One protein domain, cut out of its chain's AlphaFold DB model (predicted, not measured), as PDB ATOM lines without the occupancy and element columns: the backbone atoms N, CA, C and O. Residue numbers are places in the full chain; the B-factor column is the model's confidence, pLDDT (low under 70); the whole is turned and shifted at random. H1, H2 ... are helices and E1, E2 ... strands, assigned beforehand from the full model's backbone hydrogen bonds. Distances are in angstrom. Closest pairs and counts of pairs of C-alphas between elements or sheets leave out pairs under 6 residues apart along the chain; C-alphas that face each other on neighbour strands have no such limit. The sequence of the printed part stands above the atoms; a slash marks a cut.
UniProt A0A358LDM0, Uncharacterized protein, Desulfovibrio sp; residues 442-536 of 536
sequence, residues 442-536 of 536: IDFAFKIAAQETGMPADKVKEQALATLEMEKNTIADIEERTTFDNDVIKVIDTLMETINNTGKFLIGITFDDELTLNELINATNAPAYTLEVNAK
ATOM      1  N   ILE A 442    -102.807  -0.668 104.170       76.88
ATOM      2  CA  ILE A 442    -101.479  -0.847 103.549       76.88
ATOM      3  C   ILE A 442    -101.593  -1.089 102.035       76.88
ATOM      4  O   ILE A 442    -100.902  -0.443 101.249       76.88
ATOM      5  N   ASP A 443    -102.492  -1.977 101.598       76.94
ATOM      6  CA  ASP A 443    -102.720  -2.240 100.165       76.94
ATOM      7  C   ASP A 443    -103.213  -0.982  99.429       76.94
ATOM      8  O   ASP A 443    -102.742  -0.653  98.336       76.94
ATOM      9  N   PHE A 444    -104.130  -0.232 100.045       78.81
ATOM     10  CA  PHE A 444    -104.599   1.036  99.499       78.81
ATOM     11  C   PHE A 444    -103.471   2.078  99.405       78.81
ATOM     12  O   PHE A 444    -103.318   2.718  98.362       78.81
ATOM     13  N   ALA A 445    -102.631   2.193 100.438       80.81
ATOM     14  CA  ALA A 445    -101.482   3.093 100.459       80.81
ATOM     15  C   ALA A 445    -100.471   2.772  99.347       80.81
ATOM     16  O   ALA A 445    -100.016   3.687  98.661       80.81
ATOM     17  N   PHE A 446    -100.176   1.492  99.084       82.06
ATOM     18  CA  PHE A 446     -99.303   1.109  97.967       82.06
ATOM     19  C   PHE A 446     -99.886   1.472  96.605       82.06
ATOM     20  O   PHE A 446     -99.145   1.895  95.718       82.06
ATOM     21  N   LYS A 447    -101.202   1.341  96.422       81.19
ATOM     22  CA  LYS A 447    -101.857   1.722  95.163       81.19
ATOM     23  C   LYS A 447    -101.813   3.233  94.934       81.19
ATOM     24  O   LYS A 447    -101.575   3.647  93.801       81.19
ATOM     25  N   ILE A 448    -101.980   4.036  95.986       81.69
ATOM     26  CA  ILE A 448    -101.787   5.492  95.924       81.69
ATOM     27  C   ILE A 448    -100.318   5.813  95.619       81.69
ATOM     28  O   ILE A 448    -100.031   6.505  94.647       81.69
ATOM     29  N   ALA A 449     -99.368   5.239  96.362       79.62
ATOM     30  CA  ALA A 449     -97.936   5.472  96.157       79.62
ATOM     31  C   ALA A 449     -97.457   5.080  94.747       79.62
ATOM     32  O   ALA A 449     -96.663   5.796  94.141       79.62
ATOM     33  N   ALA A 450     -97.967   3.982  94.184       82.25
ATOM     34  CA  ALA A 450     -97.706   3.574  92.803       82.25
ATOM     35  C   ALA A 450     -98.182   4.619  91.782       82.25
ATOM     36  O   ALA A 450     -97.509   4.885  90.787       82.25
ATOM     37  N   GLN A 451     -99.331   5.247  92.037       79.75
ATOM     38  CA  GLN A 451     -99.864   6.295  91.170       79.75
ATOM     39  C   GLN A 451     -99.090   7.610  91.298       79.75
ATOM     40  O   GLN A 451     -98.814   8.232  90.273       79.75
ATOM     41  N   GLU A 452     -98.680   7.989  92.511       79.94
ATOM     42  CA  GLU A 452     -97.873   9.191  92.767       79.94
ATOM     43  C   GLU A 452     -96.456   9.079  92.186       79.94
ATOM     44  O   GLU A 452     -95.952  10.004  91.552       79.94
ATOM     45  N   THR A 453     -95.813   7.923  92.352       79.75
ATOM     46  CA  THR A 453     -94.443   7.681  91.864       79.75
ATOM     47  C   THR A 453     -94.386   7.305  90.383       79.75
ATOM     48  O   THR A 453     -93.310   7.292  89.785       79.75
ATOM     49  N   GLY A 454     -95.527   6.958  89.778       77.62
ATOM     50  CA  GLY A 454     -95.611   6.413  88.421       77.62
ATOM     51  C   GLY A 454     -95.005   5.012  88.270       77.62
ATOM     52  O   GLY A 454     -94.898   4.507  87.149       77.62
ATOM     53  N   MET A 455     -94.598   4.379  89.372       83.44
ATOM     54  CA  MET A 455     -94.032   3.035  89.386       83.44
ATOM     55  C   MET A 455     -95.143   1.976  89.455       83.44
ATOM     56  O   MET A 455     -96.169   2.199  90.095       83.44
ATOM     57  N   PRO A 456     -94.964   0.789  88.843       84.31
ATOM     58  CA  PRO A 456     -95.881  -0.327  89.060       84.31
ATOM     59  C   PRO A 456     -96.003  -0.656  90.555       84.31
ATOM     60  O   PRO A 456     -94.993  -0.668  91.256       84.31
ATOM     61  N   ALA A 457     -97.210  -0.974  91.033       77.50
ATOM     62  CA  ALA A 457     -97.446  -1.288  92.448       77.50
ATOM     63  C   ALA A 457     -96.548  -2.428  92.958       77.50
ATOM     64  O   ALA A 457     -95.998  -2.323  94.049       77.50
ATOM     65  N   ASP A 458     -96.295  -3.445  92.128       81.00
ATOM     66  CA  ASP A 458     -95.370  -4.536  92.455       81.00
ATOM     67  C   ASP A 458     -93.929  -4.041  92.656       81.00
ATOM     68  O   ASP A 458     -93.218  -4.554  93.511       81.00
ATOM     69  N   LYS A 459     -93.499  -2.998  91.931       83.12
ATOM     70  CA  LYS A 459     -92.167  -2.392  92.089       83.12
ATOM     71  C   LYS A 459     -92.064  -1.538  93.349       83.12
ATOM     72  O   LYS A 459     -91.034  -1.580  94.011       83.12
ATOM     73  N   VAL A 460     -93.119  -0.799  93.697       83.56
ATOM     74  CA  VAL A 460     -93.194  -0.059  94.972       83.56
ATOM     75  C   VAL A 460     -93.196  -1.035  96.149       83.56
ATOM     76  O   VAL A 460     -92.475  -0.836  97.124       83.56
ATOM     77  N   LYS A 461     -93.945  -2.134  96.024       85.12
ATOM     78  CA  LYS A 461     -93.978  -3.232  96.991       85.12
ATOM     79  C   LYS A 461     -92.610  -3.904  97.138       85.12
ATOM     80  O   LYS A 461     -92.146  -4.072  98.258       85.12
ATOM     81  N   GLU A 462     -91.941  -4.244  96.034       86.56
ATOM     82  CA  GLU A 462     -90.577  -4.797  96.038       86.56
ATOM     83  C   GLU A 462     -89.582  -3.853  96.722       86.56
ATOM     84  O   GLU A 462     -88.762  -4.310  97.512       86.56
ATOM     85  N   GLN A 463     -89.661  -2.544  96.458       85.38
ATOM     86  CA  GLN A 463     -88.810  -1.554  97.120       85.38
ATOM     87  C   GLN A 463     -89.095  -1.465  98.617       85.38
ATOM     88  O   GLN A 463     -88.158  -1.475  99.402       85.38
ATOM     89  N   ALA A 464     -90.366  -1.425  99.019       84.12
ATOM     90  CA  ALA A 464     -90.739  -1.406 100.429       84.12
ATOM     91  C   ALA A 464     -90.259  -2.669 101.158       84.12
ATOM     92  O   ALA A 464     -89.684  -2.568 102.236       84.12
ATOM     93  N   LEU A 465     -90.422  -3.847 100.549       88.56
ATOM     94  CA  LEU A 465     -89.915  -5.112 101.086       88.56
ATOM     95  C   LEU A 465     -88.385  -5.141 101.153       88.56
ATOM     96  O   LEU A 465     -87.843  -5.624 102.138       88.56
ATOM     97  N   ALA A 466     -87.689  -4.613 100.143       87.44
ATOM     98  CA  ALA A 466     -86.231  -4.529 100.145       87.44
ATOM     99  C   ALA A 466     -85.714  -3.576 101.232       87.44
ATOM    100  O   ALA A 466     -84.730  -3.893 101.893       87.44
ATOM    101  N   THR A 467     -86.390  -2.444 101.447       85.81
ATOM    102  CA  THR A 467     -86.079  -1.519 102.542       85.81
ATOM    103  C   THR A 467     -86.342  -2.169 103.896       85.81
ATOM    104  O   THR A 467     -85.480  -2.111 104.760       85.81
ATOM    105  N   LEU A 468     -87.483  -2.843 104.080       87.50
ATOM    106  CA  LEU A 468     -87.790  -3.564 105.319       87.50
ATOM    107  C   LEU A 468     -86.770  -4.674 105.606       87.50
ATOM    108  O   LEU A 468     -86.315  -4.808 106.737       87.50
ATOM    109  N   GLU A 469     -86.362  -5.424 104.584       89.88
ATOM    110  CA  GLU A 469     -85.338  -6.464 104.704       89.88
ATOM    111  C   GLU A 469     -83.957  -5.865 105.013       89.88
ATOM    112  O   GLU A 469     -83.207  -6.415 105.816       89.88
ATOM    113  N   MET A 470     -83.605  -4.722 104.419       89.56
ATOM    114  CA  MET A 470     -82.371  -4.000 104.744       89.56
ATOM    115  C   MET A 470     -82.371  -3.522 106.200       89.56
ATOM    116  O   MET A 470     -81.378  -3.710 106.902       89.56
ATOM    117  N   GLU A 471     -83.489  -2.977 106.676       83.94
ATOM    118  CA  GLU A 471     -83.630  -2.498 108.053       83.94
ATOM    119  C   GLU A 471     -83.587  -3.653 109.048       83.94
ATOM    120  O   GLU A 471     -82.860  -3.598 110.038       83.94
ATOM    121  N   LYS A 472     -84.272  -4.757 108.735       89.44
ATOM    122  CA  LYS A 472     -84.186  -6.005 109.496       89.44
ATOM    123  C   LYS A 472     -82.748  -6.505 109.602       89.44
ATOM    124  O   LYS A 472     -82.315  -6.853 110.696       89.44
ATOM    125  N   ASN A 473     -82.009  -6.541 108.492       87.00
ATOM    126  CA  ASN A 473     -80.615  -6.993 108.483       87.00
ATOM    127  C   ASN A 473     -79.704  -6.035 109.262       87.00
ATOM    128  O   ASN A 473     -78.867  -6.485 110.037       87.00
ATOM    129  N   THR A 474     -79.942  -4.726 109.159       86.31
ATOM    130  CA  THR A 474     -79.224  -3.707 109.939       86.31
ATOM    131  C   THR A 474     -79.424  -3.908 111.444       86.31
ATOM    132  O   THR A 474     -78.467  -3.812 112.209       86.31
ATOM    133  N   ILE A 475     -80.644  -4.241 111.878       82.62
ATOM    134  CA  ILE A 475     -80.957  -4.547 113.285       82.62
ATOM    135  C   ILE A 475     -80.377  -5.910 113.695       82.62
ATOM    136  O   ILE A 475     -79.888  -6.080 114.812       82.62
ATOM    137  N   ALA A 476     -80.393  -6.895 112.794       80.62
ATOM    138  CA  ALA A 476     -79.833  -8.222 113.040       80.62
ATOM    139  C   ALA A 476     -78.303  -8.210 113.223       80.62
ATOM    140  O   ALA A 476     -77.779  -9.064 113.946       80.62
ATOM    141  N   ASP A 477     -77.615  -7.242 112.613       83.75
ATOM    142  CA  ASP A 477     -76.160  -7.061 112.675       83.75
ATOM    143  C   ASP A 477     -75.679  -6.294 113.926       83.75
ATOM    144  O   ASP A 477     -74.473  -6.150 114.137       83.75
ATOM    145  N   ILE A 478     -76.589  -5.834 114.795       83.81
ATOM    146  CA  ILE A 478     -76.233  -5.227 116.087       83.81
ATOM    147  C   ILE A 478     -75.562  -6.292 116.976       83.81
ATOM    148  O   ILE A 478     -76.141  -7.344 117.258       83.81
ATOM    149  N   GLU A 479     -74.325  -6.030 117.419       72.44
ATOM    150  CA  GLU A 479     -73.508  -6.996 118.181       72.44
ATOM    151  C   GLU A 479     -74.137  -7.384 119.532       72.44
ATOM    152  O   GLU A 479     -74.089  -8.551 119.923       72.44
ATOM    153  N   GLU A 480     -74.784  -6.437 120.220       77.94
ATOM    154  CA  GLU A 480     -75.503  -6.654 121.483       77.94
ATOM    155  C   GLU A 480     -77.009  -6.424 121.297       77.94
ATOM    156  O   GLU A 480     -77.563  -5.406 121.703       77.94
ATOM    157  N   ARG A 481     -77.683  -7.383 120.651       72.44
ATOM    158  CA  ARG A 481     -79.137  -7.324 120.444       72.44
ATOM    159  C   ARG A 481     -79.918  -7.416 121.750       72.44
ATOM    160  O   ARG A 481     -79.746  -8.347 122.539       72.44
ATOM    161  N   THR A 482     -80.861  -6.501 121.910       74.12
ATOM    162  CA  THR A 482     -81.843  -6.482 122.992       74.12
ATOM    163  C   THR A 482     -83.090  -7.304 122.638       74.12
ATOM    164  O   THR A 482     -83.301  -7.729 121.499       74.12
ATOM    165  N   THR A 483     -83.961  -7.544 123.621       69.81
ATOM    166  CA  THR A 483     -85.295  -8.125 123.380       69.81
ATOM    167  C   THR A 483     -86.121  -7.251 122.431       69.81
ATOM    168  O   THR A 483     -86.766  -7.783 121.532       69.81
ATOM    169  N   PHE A 484     -86.010  -5.924 122.563       69.94
ATOM    170  CA  PHE A 484     -86.666  -4.953 121.688       69.94
ATOM    171  C   PHE A 484     -86.227  -5.112 120.227       69.94
ATOM    172  O   PHE A 484     -87.076  -5.188 119.345       69.94
ATOM    173  N   ASP A 485     -84.927  -5.273 119.968       76.62
ATOM    174  CA  ASP A 485     -84.406  -5.474 118.606       76.62
ATOM    175  C   ASP A 485     -84.977  -6.745 117.957       76.62
ATOM    176  O   ASP A 485     -85.383  -6.743 116.794       76.62
ATOM    177  N   ASN A 486     -85.075  -7.836 118.723       80.44
ATOM    178  CA  ASN A 486     -85.672  -9.084 118.244       80.44
ATOM    179  C   ASN A 486     -87.182  -8.957 117.991       80.44
ATOM    180  O   ASN A 486     -87.712  -9.605 117.088       80.44
ATOM    181  N   ASP A 487     -87.880  -8.136 118.764       78.75
ATOM    182  CA  ASP A 487     -89.307  -7.883 118.593       78.75
ATOM    183  C   ASP A 487     -89.601  -6.958 117.409       78.75
ATOM    184  O   ASP A 487     -90.536  -7.223 116.652       78.75
ATOM    185  N   VAL A 488     -88.752  -5.956 117.161       78.81
ATOM    186  CA  VAL A 488     -88.787  -5.161 115.925       78.81
ATOM    187  C   VAL A 488     -88.563  -6.060 114.708       78.81
ATOM    188  O   VAL A 488     -89.307  -5.952 113.735       78.81
ATOM    189  N   ILE A 489     -87.622  -7.010 114.770       84.25
ATOM    190  CA  ILE A 489     -87.432  -8.007 113.703       84.25
ATOM    191  C   ILE A 489     -88.707  -8.837 113.482       84.25
ATOM    192  O   ILE A 489     -89.131  -8.974 112.339       84.25
ATOM    193  N   LYS A 490     -89.373  -9.334 114.539       83.56
ATOM    194  CA  LYS A 490     -90.649 -10.074 114.407       83.56
ATOM    195  C   LYS A 490     -91.759  -9.228 113.777       83.56
ATOM    196  O   LYS A 490     -92.537  -9.739 112.968       83.56
ATOM    197  N   VAL A 491     -91.846  -7.948 114.147       82.75
ATOM    198  CA  VAL A 491     -92.783  -6.983 113.551       82.75
ATOM    199  C   VAL A 491     -92.488  -6.810 112.066       82.75
ATOM    200  O   VAL A 491     -93.412  -6.912 111.261       82.75
ATOM    201  N   ILE A 492     -91.220  -6.609 111.695       85.94
ATOM    202  CA  ILE A 492     -90.800  -6.466 110.298       85.94
ATOM    203  C   ILE A 492     -91.089  -7.748 109.512       85.94
ATOM    204  O   ILE A 492     -91.688  -7.666 108.445       85.94
ATOM    205  N   ASP A 493     -90.746  -8.920 110.045       85.69
ATOM    206  CA  ASP A 493     -91.006 -10.213 109.406       85.69
ATOM    207  C   ASP A 493     -92.494 -10.410 109.123       85.69
ATOM    208  O   ASP A 493     -92.889 -10.746 108.006       85.69
ATOM    209  N   THR A 494     -93.336 -10.124 110.113       82.50
ATOM    210  CA  THR A 494     -94.784 -10.280 109.963       82.50
ATOM    211  C   THR A 494     -95.382  -9.208 109.050       82.50
ATOM    212  O   THR A 494     -96.326  -9.483 108.310       82.50
ATOM    213  N   LEU A 495     -94.833  -7.988 109.046       82.06
ATOM    214  CA  LEU A 495     -95.219  -6.930 108.111       82.06
ATOM    215  C   LEU A 495     -94.842  -7.316 106.676       82.06
ATOM    216  O   LEU A 495     -95.664  -7.192 105.773       82.06
ATOM    217  N   MET A 496     -93.638  -7.841 106.459       85.69
ATOM    218  CA  MET A 496     -93.199  -8.357 105.165       85.69
ATOM    219  C   MET A 496     -94.065  -9.534 104.707       85.69
ATOM    220  O   MET A 496     -94.475  -9.573 103.546       85.69
ATOM    221  N   GLU A 497     -94.396 -10.471 105.599       83.06
ATOM    222  CA  GLU A 497     -95.334 -11.564 105.323       83.06
ATOM    223  C   GLU A 497     -96.720 -11.030 104.943       83.06
ATOM    224  O   GLU A 497     -97.299 -11.453 103.941       83.06
ATOM    225  N   THR A 498     -97.219 -10.044 105.688       77.50
ATOM    226  CA  THR A 498     -98.508  -9.395 105.434       77.50
ATOM    227  C   THR A 498     -98.531  -8.725 104.066       77.50
ATOM    228  O   THR A 498     -99.457  -8.945 103.283       77.50
ATOM    229  N   ILE A 499     -97.501  -7.932 103.759       82.00
ATOM    230  CA  ILE A 499     -97.333  -7.271 102.466       82.00
ATOM    231  C   ILE A 499     -97.319  -8.330 101.360       82.00
ATOM    232  O   ILE A 499     -97.979  -8.158 100.336       82.00
ATOM    233  N   ASN A 500     -96.616  -9.447 101.557       80.38
ATOM    234  CA  ASN A 500     -96.516 -10.517 100.571       80.38
ATOM    235  C   ASN A 500     -97.829 -11.278 100.343       80.38
ATOM    236  O   ASN A 500     -98.160 -11.517  99.179       80.38
ATOM    237  N   ASN A 501     -98.575 -11.607 101.402       72.88
ATOM    238  CA  ASN A 501     -99.574 -12.677 101.355       72.88
ATOM    239  C   ASN A 501    -101.020 -12.244 101.616       72.88
ATOM    240  O   ASN A 501    -101.916 -12.732 100.926       72.88
ATOM    241  N   THR A 502    -101.280 -11.388 102.608       64.81
ATOM    242  CA  THR A 502    -102.649 -11.234 103.137       64.81
ATOM    243  C   THR A 502    -103.191  -9.808 103.141       64.81
ATOM    244  O   THR A 502    -104.409  -9.617 103.110       64.81
ATOM    245  N   GLY A 503    -102.316  -8.796 103.150       63.06
ATOM    246  CA  GLY A 503    -102.691  -7.384 103.249       63.06
ATOM    247  C   GLY A 503    -103.350  -6.997 104.577       63.06
ATOM    248  O   GLY A 503    -103.907  -5.904 104.664       63.06
ATOM    249  N   LYS A 504    -103.318  -7.878 105.588       66.25
ATOM    250  CA  LYS A 504    -103.863  -7.634 106.923       66.25
ATOM    251  C   LYS A 504    -102.855  -7.922 108.014       66.25
ATOM    252  O   LYS A 504    -102.295  -9.015 108.088       66.25
ATOM    253  N   PHE A 505    -102.694  -6.951 108.895       71.62
ATOM    254  CA  PHE A 505    -101.671  -6.956 109.924       71.62
ATOM    255  C   PHE A 505    -102.313  -6.821 111.296       71.62
ATOM    256  O   PHE A 505    -103.155  -5.944 111.474       71.62
ATOM    257  N   LEU A 506    -101.925  -7.666 112.250       74.06
ATOM    258  CA  LEU A 506    -102.283  -7.505 113.655       74.06
ATOM    259  C   LEU A 506    -101.017  -7.351 114.503       74.06
ATOM    260  O   LEU A 506    -100.193  -8.261 114.504       74.06
ATOM    261  N   ILE A 507    -100.909  -6.258 115.264       76.00
ATOM    262  CA  ILE A 507     -99.968  -6.141 116.394       76.00
ATOM    263  C   ILE A 507    -100.769  -5.985 117.679       76.00
ATOM    264  O   ILE A 507    -101.642  -5.125 117.722       76.00
ATOM    265  N   GLY A 508    -100.423  -6.762 118.703       78.00
ATOM    266  CA  GLY A 508    -100.833  -6.628 120.095       78.00
ATOM    267  C   GLY A 508     -99.615  -6.415 121.000       78.00
ATOM    268  O   GLY A 508     -98.709  -7.236 120.973       78.00
ATOM    269  N   ILE A 509     -99.581  -5.364 121.821       74.56
ATOM    270  CA  ILE A 509     -98.579  -5.211 122.902       74.56
ATOM    271  C   ILE A 509     -99.316  -5.281 124.235       74.56
ATOM    272  O   ILE A 509    -100.376  -4.672 124.333       74.56
ATOM    273  N   THR A 510     -98.791  -6.020 125.219       79.19
ATOM    274  CA  THR A 510     -99.304  -6.104 126.602       79.19
ATOM    275  C   THR A 510     -98.150  -6.064 127.601       79.19
ATOM    276  O   THR A 510     -97.288  -6.925 127.532       79.19
ATOM    277  N   PHE A 511     -98.117  -5.106 128.535       77.88
ATOM    278  CA  PHE A 511     -97.097  -5.086 129.600       77.88
ATOM    279  C   PHE A 511     -97.362  -6.155 130.662       77.88
ATOM    280  O   PHE A 511     -98.498  -6.292 131.130       77.88
ATOM    281  N   ASP A 512     -96.305  -6.870 131.051       73.56
ATOM    282  CA  ASP A 512     -96.371  -7.988 131.995       73.56
ATOM    283  C   ASP A 512     -96.404  -7.498 133.459       73.56
ATOM    284  O   ASP A 512     -97.070  -8.106 134.301       73.56
ATOM    285  N   ASP A 513     -95.752  -6.363 133.743       72.56
ATOM    286  CA  ASP A 513     -95.642  -5.747 135.072       72.56
ATOM    287  C   ASP A 513     -96.376  -4.394 135.166       72.56
ATOM    288  O   ASP A 513     -96.624  -3.719 134.168       72.56
ATOM    289  N   GLU A 514     -96.720  -3.979 136.391       73.44
ATOM    290  CA  GLU A 514     -97.206  -2.622 136.687       73.44
ATOM    291  C   GLU A 514     -96.038  -1.627 136.641       73.44
ATOM    292  O   GLU A 514     -95.157  -1.686 137.495       73.44
ATOM    293  N   LEU A 515     -96.040  -0.706 135.673       74.69
ATOM    294  CA  LEU A 515     -94.982   0.304 135.504       74.69
ATOM    295  C   LEU A 515     -95.582   1.692 135.361       74.69
ATOM    296  O   LEU A 515     -96.493   1.879 134.567       74.69
ATOM    297  N   THR A 516     -95.080   2.694 136.063       72.00
ATOM    298  CA  THR A 516     -95.504   4.079 135.837       72.00
ATOM    299  C   THR A 516     -95.050   4.585 134.460       72.00
ATOM    300  O   THR A 516     -94.048   4.120 133.914       72.00
ATOM    301  N   LEU A 517     -95.752   5.565 133.878       65.38
ATOM    302  CA  LEU A 517     -95.351   6.189 132.611       65.38
ATOM    303  C   LEU A 517     -93.934   6.774 132.713       65.38
ATOM    304  O   LEU A 517     -93.169   6.702 131.761       65.38
ATOM    305  N   ASN A 518     -93.575   7.320 133.877       70.69
ATOM    306  CA  ASN A 518     -92.244   7.845 134.153       70.69
ATOM    307  C   ASN A 518     -91.197   6.732 134.235       70.69
ATOM    308  O   ASN A 518     -90.089   6.907 133.736       70.69
ATOM    309  N   GLU A 519     -91.526   5.590 134.844       74.62
ATOM    310  CA  GLU A 519     -90.649   4.415 134.838       74.62
ATOM    311  C   GLU A 519     -90.454   3.881 133.425       74.62
ATOM    312  O   GLU A 519     -89.330   3.538 133.088       74.62
ATOM    313  N   LEU A 520     -91.495   3.879 132.585       71.38
ATOM    314  CA  LEU A 520     -91.383   3.513 131.172       71.38
ATOM    315  C   LEU A 520     -90.503   4.506 130.393       71.38
ATOM    316  O   LEU A 520     -89.615   4.082 129.660       71.38
ATOM    317  N   ILE A 521     -90.731   5.815 130.550       71.75
ATOM    318  CA  ILE A 521     -89.975   6.871 129.850       71.75
ATOM    319  C   ILE A 521     -88.497   6.859 130.254       71.75
ATOM    320  O   ILE A 521     -87.628   7.044 129.406       71.75
ATOM    321  N   ASN A 522     -88.209   6.630 131.536       72.25
ATOM    322  CA  ASN A 522     -86.846   6.588 132.065       72.25
ATOM    323  C   ASN A 522     -86.250   5.173 132.083       72.25
ATOM    324  O   ASN A 522     -85.165   4.971 132.642       72.25
ATOM    325  N   ALA A 523     -86.940   4.183 131.509       69.62
ATOM    326  CA  ALA A 523     -86.467   2.813 131.497       69.62
ATOM    327  C   ALA A 523     -85.182   2.731 130.666       69.62
ATOM    328  O   ALA A 523     -85.153   3.056 129.481       69.62
ATOM    329  N   THR A 524     -84.099   2.264 131.285       65.06
ATOM    330  CA  THR A 524     -82.837   1.996 130.575       65.06
ATOM    331  C   THR A 524     -82.909   0.723 129.733       65.06
ATOM    332  O   THR A 524     -82.122   0.570 128.806       65.06
ATOM    333  N   ASN A 525     -83.863  -0.164 130.032       65.81
ATOM    334  CA  ASN A 525     -84.181  -1.368 129.269       65.81
ATOM    335  C   ASN A 525     -85.692  -1.428 129.038       65.81
ATOM    336  O   ASN A 525     -86.452  -1.004 129.906       65.81
ATOM    337  N   ALA A 526     -86.132  -1.999 127.915       62.72
ATOM    338  CA  ALA A 526     -87.557  -2.197 127.676       62.72
ATOM    339  C   ALA A 526     -88.167  -3.094 128.779       62.72
ATOM    340  O   ALA A 526     -87.557  -4.110 129.132       62.72
ATOM    341  N   PRO A 527     -89.330  -2.729 129.350       70.44
ATOM    342  CA  PRO A 527     -89.978  -3.532 130.382       70.44
ATOM    343  C   PRO A 527     -90.422  -4.900 129.861       70.44
ATOM    344  O   PRO A 527     -90.447  -5.134 128.657       70.44
ATOM    345  N   ALA A 528     -90.804  -5.803 130.764       78.06
ATOM    346  CA  ALA A 528     -91.401  -7.070 130.367       78.06
ATOM    347  C   ALA A 528     -92.761  -6.823 129.688       78.06
ATOM    348  O   ALA A 528     -93.637  -6.145 130.235       78.06
ATOM    349  N   TYR A 529     -92.913  -7.330 128.467       78.44
ATOM    350  CA  TYR A 529     -94.153  -7.283 127.709       78.44
ATOM    351  C   TYR A 529     -94.307  -8.529 126.841       78.44
ATOM    352  O   TYR A 529     -93.339  -9.121 126.356       78.44
ATOM    353  N   THR A 530     -95.560  -8.855 126.556       81.25
ATOM    354  CA  THR A 530     -95.951  -9.803 125.525       81.25
ATOM    355  C   THR A 530     -96.274  -9.047 124.238       81.25
ATOM    356  O   THR A 530     -97.144  -8.172 124.210       81.25
ATOM    357  N   LEU A 531     -95.569  -9.397 123.163       81.06
ATOM    358  CA  LEU A 531     -95.846  -8.934 121.809       81.06
ATOM    359  C   LEU A 531     -96.496 -10.067 121.008       81.06
ATOM    360  O   LEU A 531     -95.906 -11.131 120.816       81.06
ATOM    361  N   GLU A 532     -97.690  -9.809 120.491       82.38
ATOM    362  CA  GLU A 532     -98.388 -10.664 119.540       82.38
ATOM    363  C   GLU A 532     -98.339 -10.007 118.164       82.38
ATOM    364  O   GLU A 532     -98.808  -8.885 117.992       82.38
ATOM    365  N   VAL A 533     -97.795 -10.697 117.165       78.56
ATOM    366  CA  VAL A 533     -97.830 -10.226 115.775       78.56
ATOM    367  C   VAL A 533     -98.334 -11.353 114.892       78.56
ATOM    368  O   VAL A 533     -97.903 -12.497 115.045       78.56
ATOM    369  N   ASN A 534     -99.284 -11.059 114.004       76.81
ATOM    370  CA  ASN A 534     -99.822 -12.058 113.083       76.81
ATOM    371  C   ASN A 534    -100.249 -11.436 111.743       76.81
ATOM    372  O   ASN A 534    -100.904 -10.389 111.721       76.81
ATOM    373  N   ALA A 535     -99.914 -12.112 110.642       68.94
ATOM    374  CA  ALA A 535    -100.463 -11.848 109.318       68.94
ATOM    375  C   ALA A 535    -101.819 -12.565 109.208       68.94
ATOM    376  O   ALA A 535    -101.897 -13.791 109.296       68.94
ATOM    377  N   LYS A 536    -102.908 -11.805 109.077       61.97
ATOM    378  CA  LYS A 536    -104.278 -12.352 109.108       61.97
ATOM    379  C   LYS A 536    -104.834 -12.716 107.749       61.97
ATOM    380  O   LYS A 536    -104.627 -11.913 106.820       61.97
TER     381      LYS A 536
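AT A GLANCE: This is residues 442 to 536 of the 536 residues of an uncharacterized protein of Desulfovibrio sp (UniProt A0A358LDM0). A long helical hairpin, H2 and H3, has a narrow ribbon of two strands, E1 and E2, running beside H3, with the short helix H4 near one end of the ribbon and helix H1 crossing steeply at the other end of the model. H3 lies in the middle, between H2 and the ribbon, with E2 the nearer strand to it, while H1 and H4 are the parts farthest from the mean of the C-alphas. The printed part has 95 residues, with four named helices and two named strands in the order H1 H2 H3 E1 H4 E2; the sheet, in the order E1 - E2, is antiparallel, and the class is mostly helix. The whole is loose, with a radius of gyration of the C-alphas of 16.3 A, and its outline is elongated, spanning 47 by 28 by 22 A.

HOW THE PARTS SIT: H1, residues 442 to 453, touches H2, residues 457 to 476, with its residues 446 to 450 alone, and H2 touches H1 with its residues 457 to 461 alone. Their closest C-alphas, those of Ala 450 and Ala 457, are 4.9 A apart. H1 and H2 run opposite ways at a tilt of 68 degrees, steep but only just short of about perpendicular. H2 touches H3, residues 483 to 501, with 14 pairs of C-alphas within 8 A, the closest being those of Lys 472 and Ile 489 at 5.7 A. H2 and H3 form a helical hairpin, running opposite ways at a shallow tilt of 18 degrees. H1 and H3 are close but not clearly touching, with the closest C-alphas, those of Asp 443 and Ile 499, 7.7 A apart; their lines stand about perpendicular, at 75 degrees. In each of these three helices, and in H4, residues 517 to 521, every O i to N i+4 pair is within hydrogen-bond range. E1, residues 505 to 511, and E2, residues 529 to 535, are antiparallel neighbours, with 172 degrees between their directions. Between them N 508 and O 532 are 2.8 A apart and N 530 and O 510 are 2.8 A apart, both within hydrogen-bond range. H3 has 9 pairs of C-alphas within 8 A of E2, the closest being Thr 498 and Ala 535 at 5.0 A. With E1 it has 4 such pairs, the closest being Thr 498 and Phe 505 at 6.0 A. H4 touches no helix, and H2 is apart from both strands.

IN THESE COORDINATES: H1 begins at C-alpha 442, at (-101.479, -0.847, 103.549), and is 16.1 A long from first to last C-alpha. H2 is 28.0 A long and, with 20 residues, is the longest helix. H3 is 26.6 A long and ends at C-alpha 501, at (-99.574, -12.677, 101.355). E1 is 20.3 A long. H4 has five residues. E2 is 20.0 A long and ends at C-alpha 535, at (-100.463, -11.848, 109.318).

THE WHOLE: The two C-alphas farthest apart are those of Gly 454 and Glu 514, at 49.1 A, while the first and last printed C-alphas, Ile 442 and Lys 536, are 13.1 A apart. Lys 536 is the chain's last residue, and the printed part has no cut. The links H1 to H2, H3 to E1 and E1 to H4 are tight, those from H2 to H3 and from H4 to E2 are short, and no link is long. The mean pLDDT of the printed part is 78.3, and 12 residues are under 70: residues 483 to 484, 502 to 504, 517, 523 to 526 and 535 to 536.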